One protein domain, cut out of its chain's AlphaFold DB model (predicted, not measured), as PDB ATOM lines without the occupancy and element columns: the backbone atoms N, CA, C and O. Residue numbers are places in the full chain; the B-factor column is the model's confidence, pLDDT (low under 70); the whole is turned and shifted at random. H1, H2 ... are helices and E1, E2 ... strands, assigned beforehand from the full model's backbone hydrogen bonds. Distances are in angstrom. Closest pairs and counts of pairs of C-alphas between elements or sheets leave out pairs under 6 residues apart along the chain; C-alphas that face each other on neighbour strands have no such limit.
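What this domain is: This is residues 2 to 152 of the 1113 residues of the protein "Hypothetical protein" of Symbiodinium necroappetens (UniProt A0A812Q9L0). A small three-stranded sheet, E2, E1 and E3, makes one half of an elongated body, and a cluster of crossed helices makes the other, with H3 in the middle of the whole and H1 and H5 crossing it. H6 and H7 meet at a corner by the sheet, H4 lies at the far end of the helical half, and the long helix H2 runs along one side without touching another helix. The printed part has 151 residues with seven named helices and three named strands, in the order H1, E1, H2, E2, H3, H4, H5, E3, H6, H7; the class is mostly helix. The sheet runs E2, E1, E3 and is mixed. The whole is compact, with a radius of gyration of the C-alphas of 15.4 A, and spans 46 by 31 by 30 A, only just elongated.

Where its parts are: In the sheet, E1 holds residues 29 to 32, 10.4 A from first to last C-alpha, and begins at C-alpha 29 at (122.199, 55.324, 19.773). E2 holds residues 67 to 69, and E3 holds residues 122 to 124. H3, residues 73 to 84, is 16.0 A long. H1 holds residues 5 to 18, 20.4 A, and begins at C-alpha 5 at (118.913, 67.287, 35.186). H4 holds residues 99 to 105 and H5 residues 109 to 117, 11.7 A. H2, residues 37 to 52, is the longest helix at 22.2 A. H6 holds residues 126 to 131, and H7, residues 135 to 146, 17.1 A long, ends at C-alpha 146 at (133.700, 61.492, 19.707).

How they stand to each other: E1 is the inner strand of the sheet. E1 and E3 are parallel, at 36 degrees, with N 124 and O 30 2.8 A apart and N 32 and O 124 2.9 A apart, within hydrogen-bond range. E2 and E1 are antiparallel, at 148 degrees, with N 68 and O 31 at 2.8 A. H6 only grazes the sheet with residues 126 to 129, and H7 only grazes it with residues 136 to 143. H6 and H7 only just touch, with 3 pairs of C-alphas within 8 A, and only at the corner by their link; the closest C-alphas are those of Asp 129 and Phe 135, 6.3 A apart. H3 only grazes the sheet with residues 73 to 77, and only just is on it, with 5 pairs of C-alphas within 10 A. H3 is the hub, touching three helices. Its residues 74 to 78 touch residues 7 to 12 of H1, about perpendicular at 88 degrees, the closest C-alphas being those of Val 8 and His 74 at 4.7 A. Its residues 79 to 83 touch H5, about perpendicular at 78 degrees, with the C-alphas of Cys 79 and Val 115 closest at 4.9 A. H3 and H4 only just touch, with 3 pairs of C-alphas within 8 A, those of Val 82 and Leu 99 closest at 5.6 A. H4 and H5 form a helical hairpin, at a shallow tilt of 11 degrees, opposite ways; they only just touch, with 3 pairs within 8 A, and the C-alphas of Leu 99 and Ala 112 are closest at 7.0 A. H2 is not on the sheet, but only just, with 4 pairs of C-alphas within 10 A; it is apart from H3 and H7, among others. In H1, H2, H3, H5 and H6 every O i to N i+4 pair is within hydrogen-bond range; H7 has 7 of 8, and H4 has 1 of 3, beside 1 of 4 O i to N i+3 pairs.

The domain as a whole: The two C-alphas farthest apart, those of Lys 104 and Ala 131, are 47.0 A apart. The printed part, residues 2 to 152, has no cut. The links H2 to E2, residues 53 to 66, and H3 to H4, residues 85 to 98, are long. The mean pLDDT of the printed part is 83.2; residues 2, 133, 137 and 141 to 152 are under 70.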
ATOM      1  N   MET A   2     123.420  57.401  34.115       68.56
ATOM      2  CA  MET A   2     122.208  58.258  34.063       68.56
ATOM      3  C   MET A   2     122.556  59.748  33.841       68.56
ATOM      4  O   MET A   2     123.681  60.158  34.114       68.56
ATOM      5  N   VAL A   3     121.603  60.573  33.377       74.69
ATOM      6  CA  VAL A   3     121.816  62.019  33.119       74.69
ATOM      7  C   VAL A   3     121.564  62.906  34.346       74.69
ATOM      8  O   VAL A   3     120.658  62.646  35.130       74.69
ATOM      9  N   ASN A   4     122.310  64.008  34.467       78.88
ATOM     10  CA  ASN A   4     122.064  65.067  35.452       78.88
ATOM     11  C   ASN A   4     121.071  66.105  34.886       78.88
ATOM     12  O   ASN A   4     121.280  66.628  33.789       78.88
ATOM     13  N   ALA A   5     120.003  66.415  35.629       83.75
ATOM     14  CA  ALA A   5     118.913  67.287  35.186       83.75
ATOM     15  C   ALA A   5     119.361  68.717  34.823       83.75
ATOM     16  O   ALA A   5     118.912  69.266  33.815       83.75
ATOM     17  N   TYR A   6     120.298  69.298  35.577       79.88
ATOM     18  CA  TYR A   6     120.855  70.617  35.269       79.88
ATOM     19  C   TYR A   6     121.656  70.592  33.960       79.88
ATOM     20  O   TYR A   6     121.480  71.455  33.098       79.88
ATOM     21  N   ASN A   7     122.452  69.540  33.742       79.75
ATOM     22  CA  ASN A   7     123.240  69.370  32.517       79.75
ATOM     23  C   ASN A   7     122.374  69.076  31.278       79.75
ATOM     24  O   ASN A   7     122.770  69.428  30.166       79.75
ATOM     25  N   VAL A   8     121.171  68.511  31.447       87.88
ATOM     26  CA  VAL A   8     120.156  68.418  30.380       87.88
ATOM     27  C   VAL A   8     119.715  69.818  29.935       87.88
ATOM     28  O   VAL A   8     119.744  70.112  28.739       87.88
ATOM     29  N   HIS A   9     119.364  70.704  30.875       90.19
ATOM     30  CA  HIS A   9     118.920  72.070  30.557       90.19
ATOM     31  C   HIS A   9     120.056  72.933  29.998       90.19
ATOM     32  O   HIS A   9     119.866  73.586  28.976       90.19
ATOM     33  N   CYS A  10     121.251  72.887  30.598       82.75
ATOM     34  CA  CYS A  10     122.406  73.674  30.148       82.75
ATOM     35  C   CYS A  10     122.849  73.299  28.730       82.75
ATOM     36  O   CYS A  10     123.049  74.176  27.891       82.75
ATOM     37  N   ARG A  11     122.965  71.996  28.420       83.69
ATOM     38  CA  ARG A  11     123.317  71.555  27.059       83.69
ATOM     39  C   ARG A  11     122.201  71.882  26.061       83.69
ATOM     40  O   ARG A  11     122.507  72.253  24.932       83.69
ATOM     41  N   GLY A  12     120.932  71.790  26.471       88.94
ATOM     42  CA  GLY A  12     119.787  72.219  25.662       88.94
ATOM     43  C   GLY A  12     119.831  73.708  25.314       88.94
ATOM     44  O   GLY A  12     119.726  74.075  24.146       88.94
ATOM     45  N   GLN A  13     120.085  74.565  26.307       89.38
ATOM     46  CA  GLN A  13     120.247  76.007  26.111       89.38
ATOM     47  C   GLN A  13     121.451  76.338  25.221       89.38
ATOM     48  O   GLN A  13     121.334  77.178  24.331       89.38
ATOM     49  N   ALA A  14     122.582  75.650  25.403       84.81
ATOM     50  CA  ALA A  14     123.760  75.830  24.562       84.81
ATOM     51  C   ALA A  14     123.485  75.455  23.093       84.81
ATOM     52  O   ALA A  14     123.893  76.187  22.193       84.81
ATOM     53  N   ALA A  15     122.748  74.366  22.843       86.69
ATOM     54  CA  ALA A  15     122.328  73.980  21.496       86.69
ATOM     55  C   ALA A  15     121.398  75.032  20.863       86.69
ATOM     56  O   ALA A  15     121.647  75.465  19.742       86.69
ATOM     57  N   LEU A  16     120.393  75.518  21.602       89.12
ATOM     58  CA  LEU A  16     119.501  76.598  21.154       89.12
ATOM     59  C   LEU A  16     120.244  77.917  20.875       89.12
ATOM     60  O   LEU A  16     119.910  78.627  19.932       89.12
ATOM     61  N   LYS A  17     121.266  78.247  21.672       86.38
ATOM     62  CA  LYS A  17     122.082  79.463  21.516       86.38
ATOM     63  C   LYS A  17     123.012  79.412  20.295       86.38
ATOM     64  O   LYS A  17     123.343  80.459  19.748       86.38
ATOM     65  N   VAL A  18     123.458  78.220  19.897       84.44
ATOM     66  CA  VAL A  18     124.331  77.995  18.726       84.44
ATOM     67  C   VAL A  18     123.526  77.756  17.438       84.44
ATOM     68  O   VAL A  18     124.054  77.953  16.346       84.44
ATOM     69  N   GLY A  19     122.257  77.364  17.565       83.69
ATOM     70  CA  GLY A  19     121.411  76.873  16.480       83.69
ATOM     71  C   GLY A  19     121.357  75.345  16.489       83.69
ATOM     72  O   GLY A  19     122.389  74.661  16.479       83.69
ATOM     73  N   TRP A  20     120.145  74.796  16.521       87.88
ATOM     74  CA  TRP A  20     119.903  73.361  16.546       87.88
ATOM     75  C   TRP A  20     120.193  72.751  15.173       87.88
ATOM     76  O   TRP A  20     119.846  73.297  14.128       87.88
ATOM     77  N   SER A  21     120.851  71.593  15.166       84.75
ATOM     78  CA  SER A  21     121.306  70.951  13.934       84.75
ATOM     79  C   SER A  21     121.010  69.460  13.977       84.75
ATOM     80  O   SER A  21     121.720  68.692  14.625       84.75
ATOM     81  N   MET A  22     119.973  69.036  13.251       83.44
ATOM     82  CA  MET A  22     119.579  67.622  13.160       83.44
ATOM     83  C   MET A  22     120.693  66.753  12.557       83.44
ATOM     84  O   MET A  22     120.830  65.584  12.912       83.44
ATOM     85  N   ALA A  23     121.554  67.340  11.719       81.12
ATOM     86  CA  ALA A  23     122.736  66.685  11.159       81.12
ATOM     87  C   ALA A  23     123.789  66.284  12.216       81.12
ATOM     88  O   ALA A  23     124.617  65.426  11.933       81.12
ATOM     89  N   LYS A  24     123.749  66.860  13.430       78.06
ATOM     90  CA  LYS A  24     124.593  66.464  14.575       78.06
ATOM     91  C   LYS A  24     123.935  65.419  15.489       78.06
ATOM     92  O   LYS A  24     124.504  65.060  16.512       78.06
ATOM     93  N   LEU A  25     122.732  64.949  15.152       81.62
ATOM     94  CA  LEU A  25     121.979  63.948  15.919       81.62
ATOM     95  C   LEU A  25     121.911  62.582  15.212       81.62
ATOM     96  O   LEU A  25     121.267  61.665  15.718       81.62
ATOM     97  N   THR A  26     122.589  62.425  14.074       71.12
ATOM     98  CA  THR A  26     122.661  61.182  13.285       71.12
ATOM     99  C   THR A  26     123.369  60.037  14.021       71.12
ATOM    100  O   THR A  26     122.971  58.884  13.874       71.12
ATOM    101  N   GLU A  27     124.336  60.341  14.892       77.75
ATOM    102  CA  GLU A  27     125.014  59.378  15.781       77.75
ATOM    103  C   GLU A  27     124.250  59.136  17.104       77.75
ATOM    104  O   GLU A  27     124.836  58.929  18.171       77.75
ATOM    105  N   SER A  28     122.915  59.172  17.064       87.75
ATOM    106  CA  SER A  28     122.077  58.842  18.223       87.75
ATOM    107  C   SER A  28     121.879  57.330  18.338       87.75
ATOM    108  O   SER A  28     121.324  56.703  17.435       87.75
ATOM    109  N   TYR A  29     122.305  56.749  19.458       88.94
ATOM    110  CA  TYR A  29     122.199  55.324  19.773       88.94
ATOM    111  C   TYR A  29     121.336  55.110  21.011       88.94
ATOM    112  O   TYR A  29     121.513  55.766  22.042       88.94
ATOM    113  N   CYS A  30     120.419  54.153  20.927       90.94
ATOM    114  CA  CYS A  30     119.612  53.687  22.044       90.94
ATOM    115  C   CYS A  30     119.594  52.157  22.081       90.94
ATOM    116  O   CYS A  30     119.912  51.482  21.106       90.94
ATOM    117  N   MET A  31     119.233  51.612  23.230       89.69
ATOM    118  CA  MET A  31     119.196  50.181  23.497       89.69
ATOM    119  C   MET A  31     117.804  49.802  23.981       89.69
ATOM    120  O   MET A  31     117.186  50.558  24.731       89.69
ATOM    121  N   GLU A  32     117.287  48.661  23.539       92.31
ATOM    122  CA  GLU A  32     116.025  48.138  24.053       92.31
ATOM    123  C   GLU A  32     116.135  47.785  25.538       92.31
ATOM    124  O   GLU A  32     117.133  47.220  25.984       92.31
ATOM    125  N   LEU A  33     115.089  48.098  26.305       90.12
ATOM    126  CA  LEU A  33     114.956  47.579  27.666       90.12
ATOM    127  C   LEU A  33     114.823  46.052  27.626       90.12
ATOM    128  O   LEU A  33     114.280  45.502  26.664       90.12
ATOM    129  N   SER A  34     115.287  45.380  28.681       86.25
ATOM    130  CA  SER A  34     115.312  43.915  28.722       86.25
ATOM    131  C   SER A  34     113.920  43.311  28.509       86.25
ATOM    132  O   SER A  34     112.899  43.874  28.914       86.25
ATOM    133  N   GLN A  35     113.890  42.137  27.881       85.56
ATOM    134  CA  GLN A  35     112.677  41.327  27.750       85.56
ATOM    135  C   GLN A  35     112.396  40.519  29.032       85.56
ATOM    136  O   GLN A  35     111.284  40.030  29.225       85.56
ATOM    137  N   ASN A  36     113.374  40.397  29.941       86.25
ATOM    138  CA  ASN A  36     113.163  39.838  31.274       86.25
ATOM    139  C   ASN A  36     112.405  40.852  32.148       86.25
ATOM    140  O   ASN A  36     112.906  41.944  32.418       86.25
ATOM    141  N   THR A  37     111.224  40.469  32.639       86.62
ATOM    142  CA  THR A  37     110.323  41.332  33.419       86.62
ATOM    143  C   THR A  37     110.982  41.963  34.650       86.62
ATOM    144  O   THR A  37     110.748  43.140  34.909       86.62
ATOM    145  N   GLN A  38     111.829  41.237  35.389       85.94
ATOM    146  CA  GLN A  38     112.508  41.777  36.577       85.94
ATOM    147  C   GLN A  38     113.583  42.801  36.193       85.94
ATOM    148  O   GLN A  38     113.594  43.907  36.734       85.94
ATOM    149  N   ARG A  39     114.443  42.482  35.212       83.00
ATOM    150  CA  ARG A  39     115.479  43.415  34.719       83.00
ATOM    151  C   ARG A  39     114.846  44.665  34.103       83.00
ATOM    152  O   ARG A  39     115.304  45.773  34.369       83.00
ATOM    153  N   ARG A  40     113.751  44.501  33.353       87.44
ATOM    154  CA  ARG A  40     112.938  45.596  32.803       87.44
ATOM    155  C   ARG A  40     112.347  46.480  33.899       87.44
ATOM    156  O   ARG A  40     112.392  47.702  33.776       87.44
ATOM    157  N   GLN A  41     111.805  45.883  34.960       88.12
ATOM    158  CA  GLN A  41     111.209  46.632  36.063       88.12
ATOM    159  C   GLN A  41     112.275  47.449  36.811       88.12
ATOM    160  O   GLN A  41     112.121  48.660  36.937       88.12
ATOM    161  N   ALA A  42     113.419  46.843  37.147       83.50
ATOM    162  CA  ALA A  42     114.559  47.545  37.748       83.50
ATOM    163  C   ALA A  42     115.110  48.685  36.864       83.50
ATOM    164  O   ALA A  42     115.446  49.758  37.370       83.50
ATOM    165  N   GLN A  43     115.154  48.499  35.537       85.44
ATOM    166  CA  GLN A  43     115.503  49.563  34.586       85.44
ATOM    167  C   GLN A  43     114.499  50.732  34.638       85.44
ATOM    168  O   GLN A  43     114.919  51.889  34.667       85.44
ATOM    169  N   LEU A  44     113.189  50.456  34.688       89.06
ATOM    170  CA  LEU A  44     112.149  51.489  34.787       89.06
ATOM    171  C   LEU A  44     112.161  52.209  36.144       89.06
ATOM    172  O   LEU A  44     112.020  53.431  36.182       89.06
ATOM    173  N   ASP A  45     112.375  51.494  37.247       86.44
ATOM    174  CA  ASP A  45     112.420  52.082  38.592       86.44
ATOM    175  C   ASP A  45     113.672  52.942  38.802       86.44
ATOM    176  O   ASP A  45     113.581  54.034  39.363       86.44
ATOM    177  N   SER A  46     114.804  52.544  38.213       81.56
ATOM    178  CA  SER A  46     116.010  53.382  38.143       81.56
ATOM    179  C   SER A  46     115.756  54.706  37.407       81.56
ATOM    180  O   SER A  46     116.288  55.747  37.793       81.56
ATOM    181  N   MET A  47     114.924  54.701  36.356       86.19
ATOM    182  CA  MET A  47     114.511  55.932  35.667       86.19
ATOM    183  C   MET A  47     113.510  56.753  36.492       86.19
ATOM    184  O   MET A  47     113.599  57.979  36.491       86.19
ATOM    185  N   ARG A  48     112.577  56.110  37.209       87.94
ATOM    186  CA  ARG A  48     111.605  56.792  38.083       87.94
ATOM    187  C   ARG A  48     112.309  57.536  39.216       87.94
ATOM    188  O   ARG A  48     112.090  58.736  39.355       87.94
ATOM    189  N   ALA A  49     113.213  56.872  39.935       79.62
ATOM    190  CA  ALA A  49     113.999  57.476  41.012       79.62
ATOM    191  C   ALA A  49     114.853  58.665  40.523       79.62
ATOM    192  O   ALA A  49     115.008  59.661  41.230       79.62
ATOM    193  N   LEU A  50     115.370  58.591  39.291       81.75
ATOM    194  CA  LEU A  50     116.130  59.665  38.646       81.75
ATOM    195  C   LEU A  50     115.243  60.875  38.291       81.75
ATOM    196  O   LEU A  50     115.660  62.018  38.477       81.75
ATOM    197  N   VAL A  51     114.010  60.652  37.829       84.94
ATOM    198  CA  VAL A  51     113.044  61.738  37.575       84.94
ATOM    199  C   VAL A  51     112.526  62.345  38.881       84.94
ATOM    200  O   VAL A  51     112.460  63.568  38.989       84.94
ATOM    201  N   GLU A  52     112.235  61.535  39.897       82.00
ATOM    202  CA  GLU A  52     111.832  62.007  41.229       82.00
ATOM    203  C   GLU A  52     112.934  62.860  41.879       82.00
ATOM    204  O   GLU A  52     112.678  63.969  42.345       82.00
ATOM    205  N   ALA A  53     114.193  62.412  41.812       71.31
ATOM    206  CA  ALA A  53     115.347  63.184  42.270       71.31
ATOM    207  C   ALA A  53     115.610  64.471  41.460       71.31
ATOM    208  O   ALA A  53     116.389  65.309  41.909       71.31
ATOM    209  N   SER A  54     114.972  64.650  40.296       79.94
ATOM    210  CA  SER A  54     115.101  65.868  39.486       79.94
ATOM    211  C   SER A  54     114.184  67.012  39.922       79.94
ATOM    212  O   SER A  54     114.358  68.122  39.425       79.94
ATOM    213  N   ASP A  55     113.215  66.777  40.817       82.00
ATOM    214  CA  ASP A  55     112.295  67.813  41.313       82.00
ATOM    215  C   ASP A  55     111.620  68.608  40.166       82.00
ATOM    216  O   ASP A  55     111.830  69.808  39.961       82.00
ATOM    217  N   GLY A  56     110.884  67.874  39.321       84.50
ATOM    218  CA  GLY A  56     110.112  68.401  38.183       84.50
ATOM    219  C   GLY A  56     110.915  68.802  36.935       84.50
ATOM    220  O   GLY A  56     110.314  69.147  35.915       84.50
ATOM    221  N   LYS A  57     112.253  68.738  36.983       87.44
ATOM    222  CA  LYS A  57     113.152  69.210  35.910       87.44
ATOM    223  C   LYS A  57     113.281  68.234  34.732       87.44
ATOM    224  O   LYS A  57     113.695  68.645  33.646       87.44
ATOM    225  N   LEU A  58     112.944  66.957  34.925       90.94
ATOM    226  CA  LEU A  58     112.915  65.922  33.882       90.94
ATOM    227  C   LEU A  58     111.494  65.403  33.633       90.94
ATOM    228  O   LEU A  58     110.625  65.462  34.501       90.94
ATOM    229  N   ALA A  59     111.263  64.885  32.425       90.44
ATOM    230  CA  ALA A  59     109.968  64.350  32.016       90.44
ATOM    231  C   ALA A  59     109.654  63.004  32.694       90.44
ATOM    232  O   ALA A  59     110.535  62.161  32.856       90.44
ATOM    233  N   GLY A  60     108.379  62.791  33.034       87.25
ATOM    234  CA  GLY A  60     107.886  61.570  33.679       87.25
ATOM    235  C   GLY A  60     108.125  60.285  32.874       87.25
ATOM    236  O   GLY A  60     108.001  60.272  31.649       87.25
ATOM    237  N   VAL A  61     108.415  59.191  33.585       89.50
ATOM    238  CA  VAL A  61     108.502  57.830  33.027       89.50
ATOM    239  C   VAL A  61     107.092  57.261  32.871       89.50
ATOM    240  O   VAL A  61     106.344  57.188  33.844       89.50
ATOM    241  N   SER A  62     106.728  56.834  31.663       84.00
ATOM    242  CA  SER A  62     105.382  56.329  31.352       84.00
ATOM    243  C   SER A  62     105.160  54.858  31.725       84.00
ATOM    244  O   SER A  62     104.019  54.413  31.814       84.00
ATOM    245  N   GLY A  63     106.234  54.077  31.887       82.81
ATOM    246  CA  GLY A  63     106.203  52.613  31.979       82.81
ATOM    247  C   GLY A  63     106.118  51.915  30.612       82.81
ATOM    248  O   GLY A  63     106.377  50.713  30.512       82.81
ATOM    249  N   THR A  64     105.798  52.657  29.545       85.00
ATOM    250  CA  THR A  64     105.667  52.142  28.169       85.00
ATOM    251  C   THR A  64     106.960  52.233  27.355       85.00
ATOM    252  O   THR A  64     106.987  51.869  26.181       85.00
ATOM    253  N   GLU A  65     108.060  52.687  27.964       88.31
ATOM    254  CA  GLU A  65     109.350  52.847  27.300       88.31
ATOM    255  C   GLU A  65     109.844  51.522  26.689       88.31
ATOM    256  O   GLU A  65     109.967  50.499  27.368       88.31
ATOM    257  N   ARG A  66     110.172  51.536  25.391       89.38
ATOM    258  CA  ARG A  66     110.864  50.419  24.722       89.38
ATOM    259  C   ARG A  66     112.387  50.561  24.760       89.38
ATOM    260  O   ARG A  66     113.069  49.544  24.788       89.38
ATOM    261  N   PHE A  67     112.912  51.790  24.792       91.12
ATOM    262  CA  PHE A  67     114.341  52.077  24.611       91.12
ATOM    263  C   PHE A  67     114.912  53.030  25.675       91.12
ATOM    264  O   PHE A  67     114.263  54.013  26.042       91.12
ATOM    265  N   ALA A  68     116.163  52.799  26.078       88.81
ATOM    266  CA  ALA A  68     117.011  53.716  26.838       88.81
ATOM    267  C   ALA A  68     118.057  54.380  25.919       88.81
ATOM    268  O   ALA A  68     118.657  53.720  25.074       88.81
ATOM    269  N   SER A  69     118.300  55.685  26.068       88.81
ATOM    270  CA  SER A  69     119.282  56.434  25.261       88.81
ATOM    271  C   SER A  69     120.716  56.239  25.772       88.81
ATOM    272  O   SER A  69     120.992  56.565  26.930       88.81
ATOM    273  N   LEU A  70     121.626  55.781  24.905       83.88
ATOM    274  CA  LEU A  70     123.055  55.634  25.206       83.88
ATOM    275  C   LEU A  70     123.841  56.898  24.824       83.88
ATOM    276  O   LEU A  70     124.540  57.443  25.676       83.88
ATOM    277  N   SER A  71     123.676  57.407  23.597       83.31
ATOM    278  CA  SER A  71     124.163  58.735  23.182       83.31
ATOM    279  C   SER A  71     123.010  59.725  22.998       83.31
ATOM    280  O   SER A  71     121.836  59.369  23.121       83.31
ATOM    281  N   SER A  72     123.329  61.006  22.778       85.62
ATOM    282  CA  SER A  72     122.354  62.105  22.628       85.62
ATOM    283  C   SER A  72     121.343  62.251  23.783       85.62
ATOM    284  O   SER A  72     120.377  63.008  23.676       85.62
ATOM    285  N   SER A  73     121.570  61.582  24.919       86.88
ATOM    286  CA  SER A  73     120.639  61.468  26.049       86.88
ATOM    287  C   SER A  73     120.238  62.829  26.619       86.88
ATOM    288  O   SER A  73     119.064  63.055  26.900       86.88
ATOM    289  N   HIS A  74     121.182  63.773  26.702       87.50
ATOM    290  CA  HIS A  74     120.903  65.151  27.117       87.50
ATOM    291  C   HIS A  74     119.953  65.878  26.147       87.50
ATOM    292  O   HIS A  74     119.028  66.548  26.592       87.50
ATOM    293  N   MET A  75     120.123  65.706  24.832       90.00
ATOM    294  CA  MET A  75     119.242  66.315  23.823       90.00
ATOM    295  C   MET A  75     117.854  65.667  23.843       90.00
ATOM    296  O   MET A  75     116.843  66.367  23.811       90.00
ATOM    297  N   SER A  76     117.800  64.334  23.962       91.25
ATOM    298  CA  SER A  76     116.553  63.566  24.073       91.25
ATOM    299  C   SER A  76     115.740  63.990  25.297       91.25
ATOM    300  O   SER A  76     114.554  64.292  25.179       91.25
ATOM    301  N   GLN A  77     116.380  64.071  26.466       91.31
ATOM    302  CA  GLN A  77     115.707  64.448  27.707       91.31
ATOM    303  C   GLN A  77     115.346  65.938  27.756       91.31
ATOM    304  O   GLN A  77     114.303  66.270  28.308       91.31
ATOM    305  N   PHE A  78     116.113  66.825  27.109       93.38
ATOM    306  CA  PHE A  78     115.724  68.233  26.972       93.38
ATOM    307  C   PHE A  78     114.482  68.386  26.084       93.38
ATOM    308  O   PHE A  78     113.519  69.038  26.483       93.38
ATOM    309  N   CYS A  79     114.439  67.706  24.932       93.50
ATOM    310  CA  CYS A  79     113.256  67.712  24.067       93.50
ATOM    311  C   CYS A  79     112.023  67.126  24.772       93.50
ATOM    312  O   CYS A  79     110.928  67.667  24.638       93.50
ATOM    313  N   LYS A  80     112.190  66.059  25.568       93.19
ATOM    314  CA  LYS A  80     111.115  65.499  26.405       93.19
ATOM    315  C   LYS A  80     110.654  66.488  27.479       93.19
ATOM    316  O   LYS A  80     109.455  66.703  27.595       93.19
ATOM    317  N   ALA A  81     111.573  67.129  28.204       93.75
ATOM    318  CA  ALA A  81     111.249  68.125  29.227       93.75
ATOM    319  C   ALA A  81     110.443  69.305  28.649       93.75
ATOM    320  O   ALA A  81     109.421  69.689  29.215       93.75
ATOM    321  N   VAL A  82     110.838  69.796  27.467       94.25
ATOM    322  CA  VAL A  82     110.149  70.870  26.723       94.25
ATOM    323  C   VAL A  82     108.790  70.429  26.150       94.25
ATOM    324  O   VAL A  82     107.892  71.251  25.959       94.25
ATOM    325  N   ARG A  83     108.605  69.126  25.895       92.44
ATOM    326  CA  ARG A  83     107.313  68.536  25.501       92.44
ATOM    327  C   ARG A  83     106.386  68.272  26.694       92.44
ATOM    328  O   ARG A  83     105.176  68.206  26.507       92.44
ATOM    329  N   SER A  84     106.944  68.097  27.891       90.88
ATOM    330  CA  SER A  84     106.215  67.759  29.122       90.88
ATOM    331  C   SER A  84     105.897  68.956  30.024       90.88
ATOM    332  O   SER A  84     105.196  68.764  31.011       90.88
ATOM    333  N   GLY A  85     106.371  70.168  29.715       91.31
ATOM    334  CA  GLY A  85     106.115  71.345  30.553       91.31
ATOM    335  C   GLY A  85     106.947  71.374  31.839       91.31
ATOM    336  O   GLY A  85     106.496  71.923  32.841       91.31
ATOM    337  N   CYS A  86     108.129  70.749  31.842       92.88
ATOM    338  CA  CYS A  86     108.983  70.646  33.028       92.88
ATOM    339  C   CYS A  86     109.442  72.017  33.548       92.88
ATOM    340  O   CYS A  86     109.596  72.973  32.783       92.88
ATOM    341  N   SER A  87     109.718  72.103  34.849       89.88
ATOM    342  CA  SER A  87     110.314  73.300  35.445       89.88
ATOM    343  C   SER A  87     111.759  73.485  34.973       89.88
ATOM    344  O   SER A  87     112.459  72.514  34.682       89.88
ATOM    345  N   SER A  88     112.239  74.729  34.918       87.38
ATOM    346  CA  SER A  88     113.668  75.033  34.796       87.38
ATOM    347  C   SER A  88     114.068  76.175  35.719       87.38
ATOM    348  O   SER A  88     113.313  77.119  35.942       87.38
ATOM    349  N   GLU A  89     115.290  76.092  36.237       81.44
ATOM    350  CA  GLU A  89     115.912  77.132  37.060       81.44
ATOM    351  C   GLU A  89     117.152  77.744  36.382       81.44
ATOM    352  O   GLU A  89     118.052  78.257  37.059       81.44
ATOM    353  N   HIS A  90     117.258  77.596  35.060       81.00
ATOM    354  CA  HIS A  90     118.371  78.094  34.262       81.00
ATOM    355  C   HIS A  90     118.052  79.501  33.745       81.00
ATOM    356  O   HIS A  90     117.109  79.673  32.983       81.00
ATOM    357  N   GLU A  91     118.859  80.499  34.112       79.06
ATOM    358  CA  GLU A  91     118.570  81.936  33.913       79.06
ATOM    359  C   GLU A  91     118.230  82.331  32.467       79.06
ATOM    360  O   GLU A  91     117.441  83.240  32.232       79.06
ATOM    361  N   SER A  92     118.821  81.647  31.482       83.00
ATOM    362  CA  SER A  92     118.567  81.889  30.054       83.00
ATOM    363  C   SER A  92     117.474  80.998  29.439       83.00
ATOM    364  O   SER A  92     117.397  80.918  28.220       83.00
ATOM    365  N   LEU A  93     116.661  80.297  30.233       87.69
ATOM    366  CA  LEU A  93     115.508  79.516  29.764       87.69
ATOM    367  C   LEU A  93     114.215  79.986  30.457       87.69
ATOM    368  O   LEU A  93     114.276  80.554  31.548       87.69
ATOM    369  N   PRO A  94     113.030  79.726  29.874       86.19
ATOM    370  CA  PRO A  94     111.764  79.948  30.562       86.19
ATOM    371  C   PRO A  94     111.641  79.053  31.805       86.19
ATOM    372  O   PRO A  94     112.016  77.881  31.767       86.19
ATOM    373  N   SER A  95     111.042  79.572  32.881       86.12
ATOM    374  CA  SER A  95     110.820  78.829  34.136       86.12
ATOM    375  C   SER A  95     109.935  77.586  33.976       86.12
ATOM    376  O   SER A  95     110.037  76.646  34.764       86.12
ATOM    377  N   VAL A  96     109.094  77.569  32.937       90.31
ATOM    378  CA  VAL A  96     108.355  76.398  32.455       90.31
ATOM    379  C   VAL A  96     108.773  76.131  31.012       90.31
ATOM    380  O   VAL A  96     108.519  76.942  30.112       90.31
ATOM    381  N   LEU A  97     109.403  74.978  30.795       90.12
ATOM    382  CA  LEU A  97     109.849  74.496  29.496       90.12
ATOM    383  C   LEU A  97     108.646  73.990  28.693       90.12
ATOM    384  O   LEU A  97     108.326  72.805  28.700       90.12
ATOM    385  N   ALA A  98     107.985  74.901  27.988       90.50
ATOM    386  CA  ALA A  98     106.991  74.587  26.972       90.50
ATOM    387  C   ALA A  98     107.552  74.953  25.595       90.50
ATOM    388  O   ALA A  98     108.264  75.948  25.452       90.50
ATOM    389  N   LEU A  99     107.205  74.190  24.555       89.62
ATOM    390  CA  LEU A  99     107.696  74.472  23.201       89.62
ATOM    391  C   LEU A  99     107.409  75.923  22.770       89.62
ATOM    392  O   LEU A  99     108.268  76.565  22.180       89.62
ATOM    393  N   GLU A 100     106.240  76.457  23.128       86.88
ATOM    394  CA  GLU A 100     105.807  77.825  22.816       86.88
ATOM    395  C   GLU A 100     106.524  78.929  23.603       86.88
ATOM    396  O   GLU A 100     106.558  80.067  23.139       86.88
ATOM    397  N   THR A 101     107.048  78.649  24.802       87.62
ATOM    398  CA  THR A 101     107.844  79.629  25.561       87.62
ATOM    399  C   THR A 101     109.285  79.623  25.067       87.62
ATOM    400  O   THR A 101     109.870  80.686  24.875       87.62
ATOM    401  N   VAL A 102     109.826  78.438  24.771       87.44
ATOM    402  CA  VAL A 102     111.192  78.276  24.263       87.44
ATOM    403  C   VAL A 102     111.336  78.839  22.845       87.44
ATOM    404  O   VAL A 102     112.267  79.607  22.614       87.44
ATOM    405  N   THR A 103     110.419  78.566  21.906       86.31
ATOM    406  CA  THR A 103     110.547  79.074  20.519       86.31
ATOM    407  C   THR A 103     110.299  80.575  20.366       86.31
ATOM    408  O   THR A 103     110.746  81.154  19.383       86.31
ATOM    409  N   LYS A 104     109.648  81.231  21.340       85.38
ATOM    410  CA  LYS A 104     109.564  82.705  21.408       85.38
ATOM    411  C   LYS A 104     110.899  83.358  21.784       85.38
ATOM    412  O   LYS A 104     111.106  84.522  21.461       85.38
ATOM    413  N   GLN A 105     111.772  82.631  22.484       84.88
ATOM    414  CA  GLN A 105     113.086  83.109  22.924       84.88
ATOM    415  C   GLN A 105     114.219  82.629  21.999       84.88
ATOM    416  O   GLN A 105     115.199  83.343  21.802       84.88
ATOM    417  N   TYR A 106     114.065  81.438  21.418       82.56
ATOM    418  CA  TYR A 106     115.010  80.780  20.519       82.56
ATOM    419  C   TYR A 106     114.264  80.289  19.269       82.56
ATOM    420  O   TYR A 106     113.749  79.170  19.237       82.56
ATOM    421  N   THR A 107     114.167  81.147  18.252       84.50
ATOM    422  CA  THR A 107     113.420  80.876  17.013       84.50
ATOM    423  C   THR A 107     114.127  79.824  16.153       84.50
ATOM    424  O   THR A 107     114.915  80.159  15.273       84.50
ATOM    425  N   ASP A 108     113.843  78.547  16.413       86.38
ATOM    426  CA  ASP A 108     114.487  77.414  15.745       86.38
ATOM    427  C   ASP A 108     113.469  76.334  15.322       86.38
ATOM    428  O   ASP A 108     112.841  75.657  16.146       86.38
ATOM    429  N   GLU A 109     113.299  76.168  14.007       88.50
ATOM    430  CA  GLU A 109     112.377  75.187  13.423       88.50
ATOM    431  C   GLU A 109     112.904  73.746  13.483       88.50
ATOM    432  O   GLU A 109     112.106  72.807  13.556       88.50
ATOM    433  N   GLN A 110     114.227  73.540  13.498       90.62
ATOM    434  CA  GLN A 110     114.811  72.204  13.631       90.62
ATOM    435  C   GLN A 110     114.599  71.670  15.047       90.62
ATOM    436  O   GLN A 110     114.183  70.523  15.214       90.62
ATOM    437  N   PHE A 111     114.783  72.516  16.061       92.69
ATOM    438  CA  PHE A 111     114.430  72.204  17.442       92.69
ATOM    439  C   PHE A 111     112.927  71.942  17.600       92.69
ATOM    440  O   PHE A 111     112.529  70.927  18.175       92.69
ATOM    441  N   ALA A 112     112.069  72.806  17.044       91.06
ATOM    442  CA  ALA A 112     110.622  72.604  17.113       91.06
ATOM    443  C   ALA A 112     110.175  71.300  16.423       91.06
ATOM    444  O   ALA A 112     109.232  70.648  16.879       91.06
ATOM    445  N   THR A 113     110.874  70.886  15.365       91.25
ATOM    446  CA  THR A 113     110.693  69.582  14.717       91.25
ATOM    447  C   THR A 113     111.171  68.444  15.623       91.25
ATOM    448  O   THR A 113     110.409  67.509  15.861       91.25
ATOM    449  N   ALA A 114     112.362  68.551  16.223       91.88
ATOM    450  CA  ALA A 114     112.915  67.559  17.150       91.88
ATOM    451  C   ALA A 114     112.017  67.301  18.378       91.88
ATOM    452  O   ALA A 114     111.852  66.153  18.788       91.88
ATOM    453  N   VAL A 115     111.385  68.339  18.939       93.12
ATOM    454  CA  VAL A 115     110.446  68.209  20.073       93.12
ATOM    455  C   VAL A 115     109.131  67.526  19.666       93.12
ATOM    456  O   VAL A 115     108.575  66.744  20.439       93.12
ATOM    457  N   ARG A 116     108.622  67.805  18.457       91.56
ATOM    458  CA  ARG A 116     107.338  67.270  17.962       91.56
ATOM    459  C   ARG A 116     107.451  65.852  17.398       91.56
ATOM    460  O   ARG A 116     106.599  65.018  17.688       91.56
ATOM    461  N   GLN A 117     108.470  65.604  16.577       89.94
ATOM    462  CA  GLN A 117     108.615  64.404  15.741       89.94
ATOM    463  C   GLN A 117     109.785  63.503  16.169       89.94
ATOM    464  O   GLN A 117     109.819  62.333  15.794       89.94
ATOM    465  N   GLY A 118     110.731  64.012  16.966       90.12
ATOM    466  CA  GLY A 118     111.977  63.311  17.269       90.12
ATOM    467  C   GLY A 118     112.967  63.344  16.100       90.12
ATOM    468  O   GLY A 118     112.977  64.273  15.296       90.12
ATOM    469  N   TRP A 119     113.829  62.332  16.039       91.38
ATOM    470  CA  TRP A 119     114.806  62.096  14.971       91.38
ATOM    471  C   TRP A 119     115.093  60.590  14.865       91.38
ATOM    472  O   TRP A 119     114.522  59.800  15.617       91.38
ATOM    473  N   VAL A 120     115.948  60.177  13.927       90.75
ATOM    474  CA  VAL A 120     116.319  58.764  13.724       90.75
ATOM    475  C   VAL A 120     117.298  58.298  14.808       90.75
ATOM    476  O   VAL A 120     118.232  59.019  15.147       90.75
ATOM    477  N   TRP A 121     117.099  57.086  15.329       92.06
ATOM    478  CA  TRP A 121     117.974  56.449  16.318       92.06
ATOM    479  C   TRP A 121     118.460  55.087  15.823       92.06
ATOM    480  O   TRP A 121     117.702  54.326  15.224       92.06
ATOM    481  N   ASN A 122     119.710  54.763  16.138       90.62
ATOM    482  CA  ASN A 122     120.287  53.438  15.965       90.62
ATOM    483  C   ASN A 122     119.915  52.577  17.182       90.62
ATOM    484  O   ASN A 122     120.426  52.800  18.282       90.62
ATOM    485  N   CYS A 123     119.003  51.622  16.991       92.12
ATOM    486  CA  CYS A 123     118.481  50.770  18.060       92.12
ATOM    487  C   CYS A 123     119.294  49.477  18.211       92.12
ATOM    488  O   CYS A 123     119.403  48.689  17.273       92.12
ATOM    489  N   ILE A 124     119.804  49.224  19.416       90.38
ATOM    490  CA  ILE A 124     120.513  47.999  19.797       90.38
ATOM    491  C   ILE A 124     119.543  47.057  20.515       90.38
ATOM    492  O   ILE A 124     118.840  47.469  21.437       90.38
ATOM    493  N   SER A 125     119.513  45.790  20.096       90.38
ATOM    494  CA  SER A 125     118.669  44.753  20.705       90.38
ATOM    495  C   SER A 125     119.059  44.480  22.159       90.38
ATOM    496  O   SER A 125     120.245  44.400  22.486       90.38
ATOM    497  N   ALA A 126     118.060  44.245  23.011       87.50
ATOM    498  CA  ALA A 126     118.250  43.915  24.424       87.50
ATOM    499  C   ALA A 126     119.141  42.677  24.639       87.50
ATOM    500  O   ALA A 126     119.890  42.616  25.612       87.50
ATOM    501  N   CYS A 127     119.137  41.721  23.697       84.62
ATOM    502  CA  CYS A 127     119.957  40.512  23.803       84.62
ATOM    503  C   CYS A 127     121.471  40.788  23.853       84.62
ATOM    504  O   CYS A 127     122.215  39.945  24.346       84.62
ATOM    505  N   VAL A 128     121.932  41.961  23.400       83.19
ATOM    506  CA  VAL A 128     123.343  42.366  23.507       83.19
ATOM    507  C   VAL A 128     123.711  42.707  24.956       83.19
ATOM    508  O   VAL A 128     124.786  42.333  25.406       83.19
ATOM    509  N   ASP A 129     122.811  43.344  25.710       77.44
ATOM    510  CA  ASP A 129     123.009  43.696  27.130       77.44
ATOM    511  C   ASP A 129     122.716  42.515  28.075       77.44
ATOM    512  O   ASP A 129     123.264  42.420  29.177       77.44
ATOM    513  N   ASP A 130     121.870  41.578  27.636       77.88
ATOM    514  CA  ASP A 130     121.663  40.292  28.307       77.88
ATOM    515  C   ASP A 130     122.853  39.328  28.101       77.88
ATOM    516  O   ASP A 130     123.213  38.622  29.040       77.88
ATOM    517  N   ALA A 131     123.526  39.345  26.941       77.56
ATOM    518  CA  ALA A 131     124.736  38.548  26.694       77.56
ATOM    519  C   ALA A 131     126.042  39.214  27.176       77.56
ATOM    520  O   ALA A 131     126.984  38.523  27.560       77.56
ATOM    521  N   VAL A 132     126.126  40.549  27.134       75.75
ATOM    522  CA  VAL A 132     127.348  41.326  27.397       75.75
ATOM    523  C   VAL A 132     127.009  42.539  28.271       75.75
ATOM    524  O   VAL A 132     126.998  43.678  27.813       75.75
ATOM    525  N   GLY A 133     126.758  42.307  29.562       68.81
ATOM    526  CA  GLY A 133     126.288  43.327  30.520       68.81
ATOM    527  C   GLY A 133     127.245  44.490  30.846       68.81
ATOM    528  O   GLY A 133     126.980  45.242  31.777       68.81
ATOM    529  N   TRP A 134     128.356  44.644  30.117       73.19
ATOM    530  CA  TRP A 134     129.222  45.834  30.130       73.19
ATOM    531  C   TRP A 134     129.131  46.662  28.832       73.19
ATOM    532  O   TRP A 134     129.677  47.766  28.759       73.19
ATOM    533  N   PHE A 135     128.451  46.155  27.798       77.25
ATOM    534  CA  PHE A 135     128.434  46.748  26.459       77.25
ATOM    535  C   PHE A 135     127.768  48.129  26.431       77.25
ATOM    536  O   PHE A 135     128.262  49.029  25.750       77.25
ATOM    537  N   ALA A 136     126.686  48.323  27.194       76.06
ATOM    538  CA  ALA A 136     125.971  49.596  27.269       76.06
ATOM    539  C   ALA A 136     126.869  50.751  27.758       76.06
ATOM    540  O   ALA A 136     126.913  51.805  27.119       76.06
ATOM    541  N   ASP A 137     127.626  50.545  28.843       69.56
ATOM    542  CA  ASP A 137     128.549  51.556  29.375       69.56
ATOM    543  C   ASP A 137     129.791  51.731  28.483       69.56
ATOM    544  O   ASP A 137     130.213  52.865  28.257       69.56
ATOM    545  N   PHE A 138     130.343  50.654  27.902       74.50
ATOM    546  CA  PHE A 138     131.455  50.751  26.939       74.50
ATOM    547  C   PHE A 138     131.082  51.587  25.707       74.50
ATOM    548  O   PHE A 138     131.845  52.465  25.287       74.50
ATOM    549  N   LEU A 139     129.903  51.345  25.130       75.56
ATOM    550  CA  LEU A 139     129.441  52.091  23.967       75.56
ATOM    551  C   LEU A 139     129.099  53.541  24.337       75.56
ATOM    552  O   LEU A 139     129.450  54.455  23.595       75.56
ATOM    553  N   GLN A 140     128.485  53.778  25.502       71.56
ATOM    554  CA  GLN A 140     128.225  55.132  25.999       71.56
ATOM    555  C   GLN A 140     129.526  55.921  26.235       71.56
ATOM    556  O   GLN A 140     129.605  57.083  25.841       71.56
ATOM    557  N   ALA A 141     130.563  55.303  26.809       65.12
ATOM    558  CA  ALA A 141     131.879  55.925  26.960       65.12
ATOM    559  C   ALA A 141     132.520  56.241  25.596       65.12
ATOM    560  O   ALA A 141     133.006  57.351  25.382       65.12
ATOM    561  N   SER A 142     132.444  55.301  24.648       67.12
ATOM    562  CA  SER A 142     132.997  55.458  23.296       67.12
ATOM    563  C   SER A 142     132.318  56.587  22.504       67.12
ATOM    564  O   SER A 142     132.997  57.404  21.888       67.12
ATOM    565  N   LEU A 143     130.985  56.682  22.553       67.50
ATOM    566  CA  LEU A 143     130.211  57.724  21.860       67.50
ATOM    567  C   LEU A 143     130.338  59.108  22.517       67.50
ATOM    568  O   LEU A 143     130.207  60.126  21.837       67.50
ATOM    569  N   ASN A 144     130.621  59.162  23.821       61.78
ATOM    570  CA  ASN A 144     130.951  60.413  24.505       61.78
ATOM    571  C   ASN A 144     132.340  60.945  24.108       61.78
ATOM    572  O   ASN A 144     132.523  62.159  24.095       61.78
ATOM    573  N   ALA A 145     133.292  60.074  23.745       56.34
ATOM    574  CA  ALA A 145     134.636  60.485  23.333       56.34
ATOM    575  C   ALA A 145     134.660  61.205  21.968       56.34
ATOM    576  O   ALA A 145     135.452  62.127  21.784       56.34
ATOM    577  N   SER A 146     133.790  60.829  21.020       46.00
ATOM    578  CA  SER A 146     133.700  61.492  19.707       46.00
ATOM    579  C   SER A 146     132.860  62.776  19.729       46.00
ATOM    580  O   SER A 146     133.223  63.766  19.094       46.00
ATOM    581  N   ASN A 147     131.752  62.802  20.477       49.47
ATOM    582  CA  ASN A 147     130.757  63.881  20.419       49.47
ATOM    583  C   ASN A 147     130.947  64.965  21.498       49.47
ATOM    584  O   ASN A 147     130.015  65.344  22.216       49.47
ATOM    585  N   HIS A 148     132.162  65.514  21.584       49.31
ATOM    586  CA  HIS A 148     132.524  66.579  22.525       49.31
ATOM    587  C   HIS A 148     131.940  67.962  22.145       49.31
ATOM    588  O   HIS A 148     132.655  68.924  21.861       49.31
ATOM    589  N   ILE A 149     130.613  68.122  22.265       45.09
ATOM    590  CA  ILE A 149     130.072  69.407  22.744       45.09
ATOM    591  C   ILE A 149     130.561  69.521  24.189       45.09
ATOM    592  O   ILE A 149     130.008  68.874  25.081       45.09
ATOM    593  N   ALA A 150     131.659  70.257  24.377       46.16
ATOM    594  CA  ALA A 150     132.527  70.166  25.549       46.16
ATOM    595  C   ALA A 150     131.852  70.632  26.852       46.16
ATOM    596  O   ALA A 150     132.023  71.761  27.309       46.16
ATOM    597  N   GLY A 151     131.100  69.723  27.474       53.38
ATOM    598  CA  GLY A 151     130.756  69.808  28.885       53.38
ATOM    599  C   GLY A 151     132.028  69.698  29.721       53.38
ATOM    600  O   GLY A 151     132.869  68.835  29.469       53.38
ATOM    601  N   ARG A 152     132.179  70.593  30.693       64.38
ATOM    602  CA  ARG A 152     133.327  70.623  31.598       64.38
ATOM    603  C   ARG A 152     133.144  69.529  32.652       64.38
ATOM    604  O   ARG A 152     132.189  69.608  33.415       64.38
TER     605      ARG A 152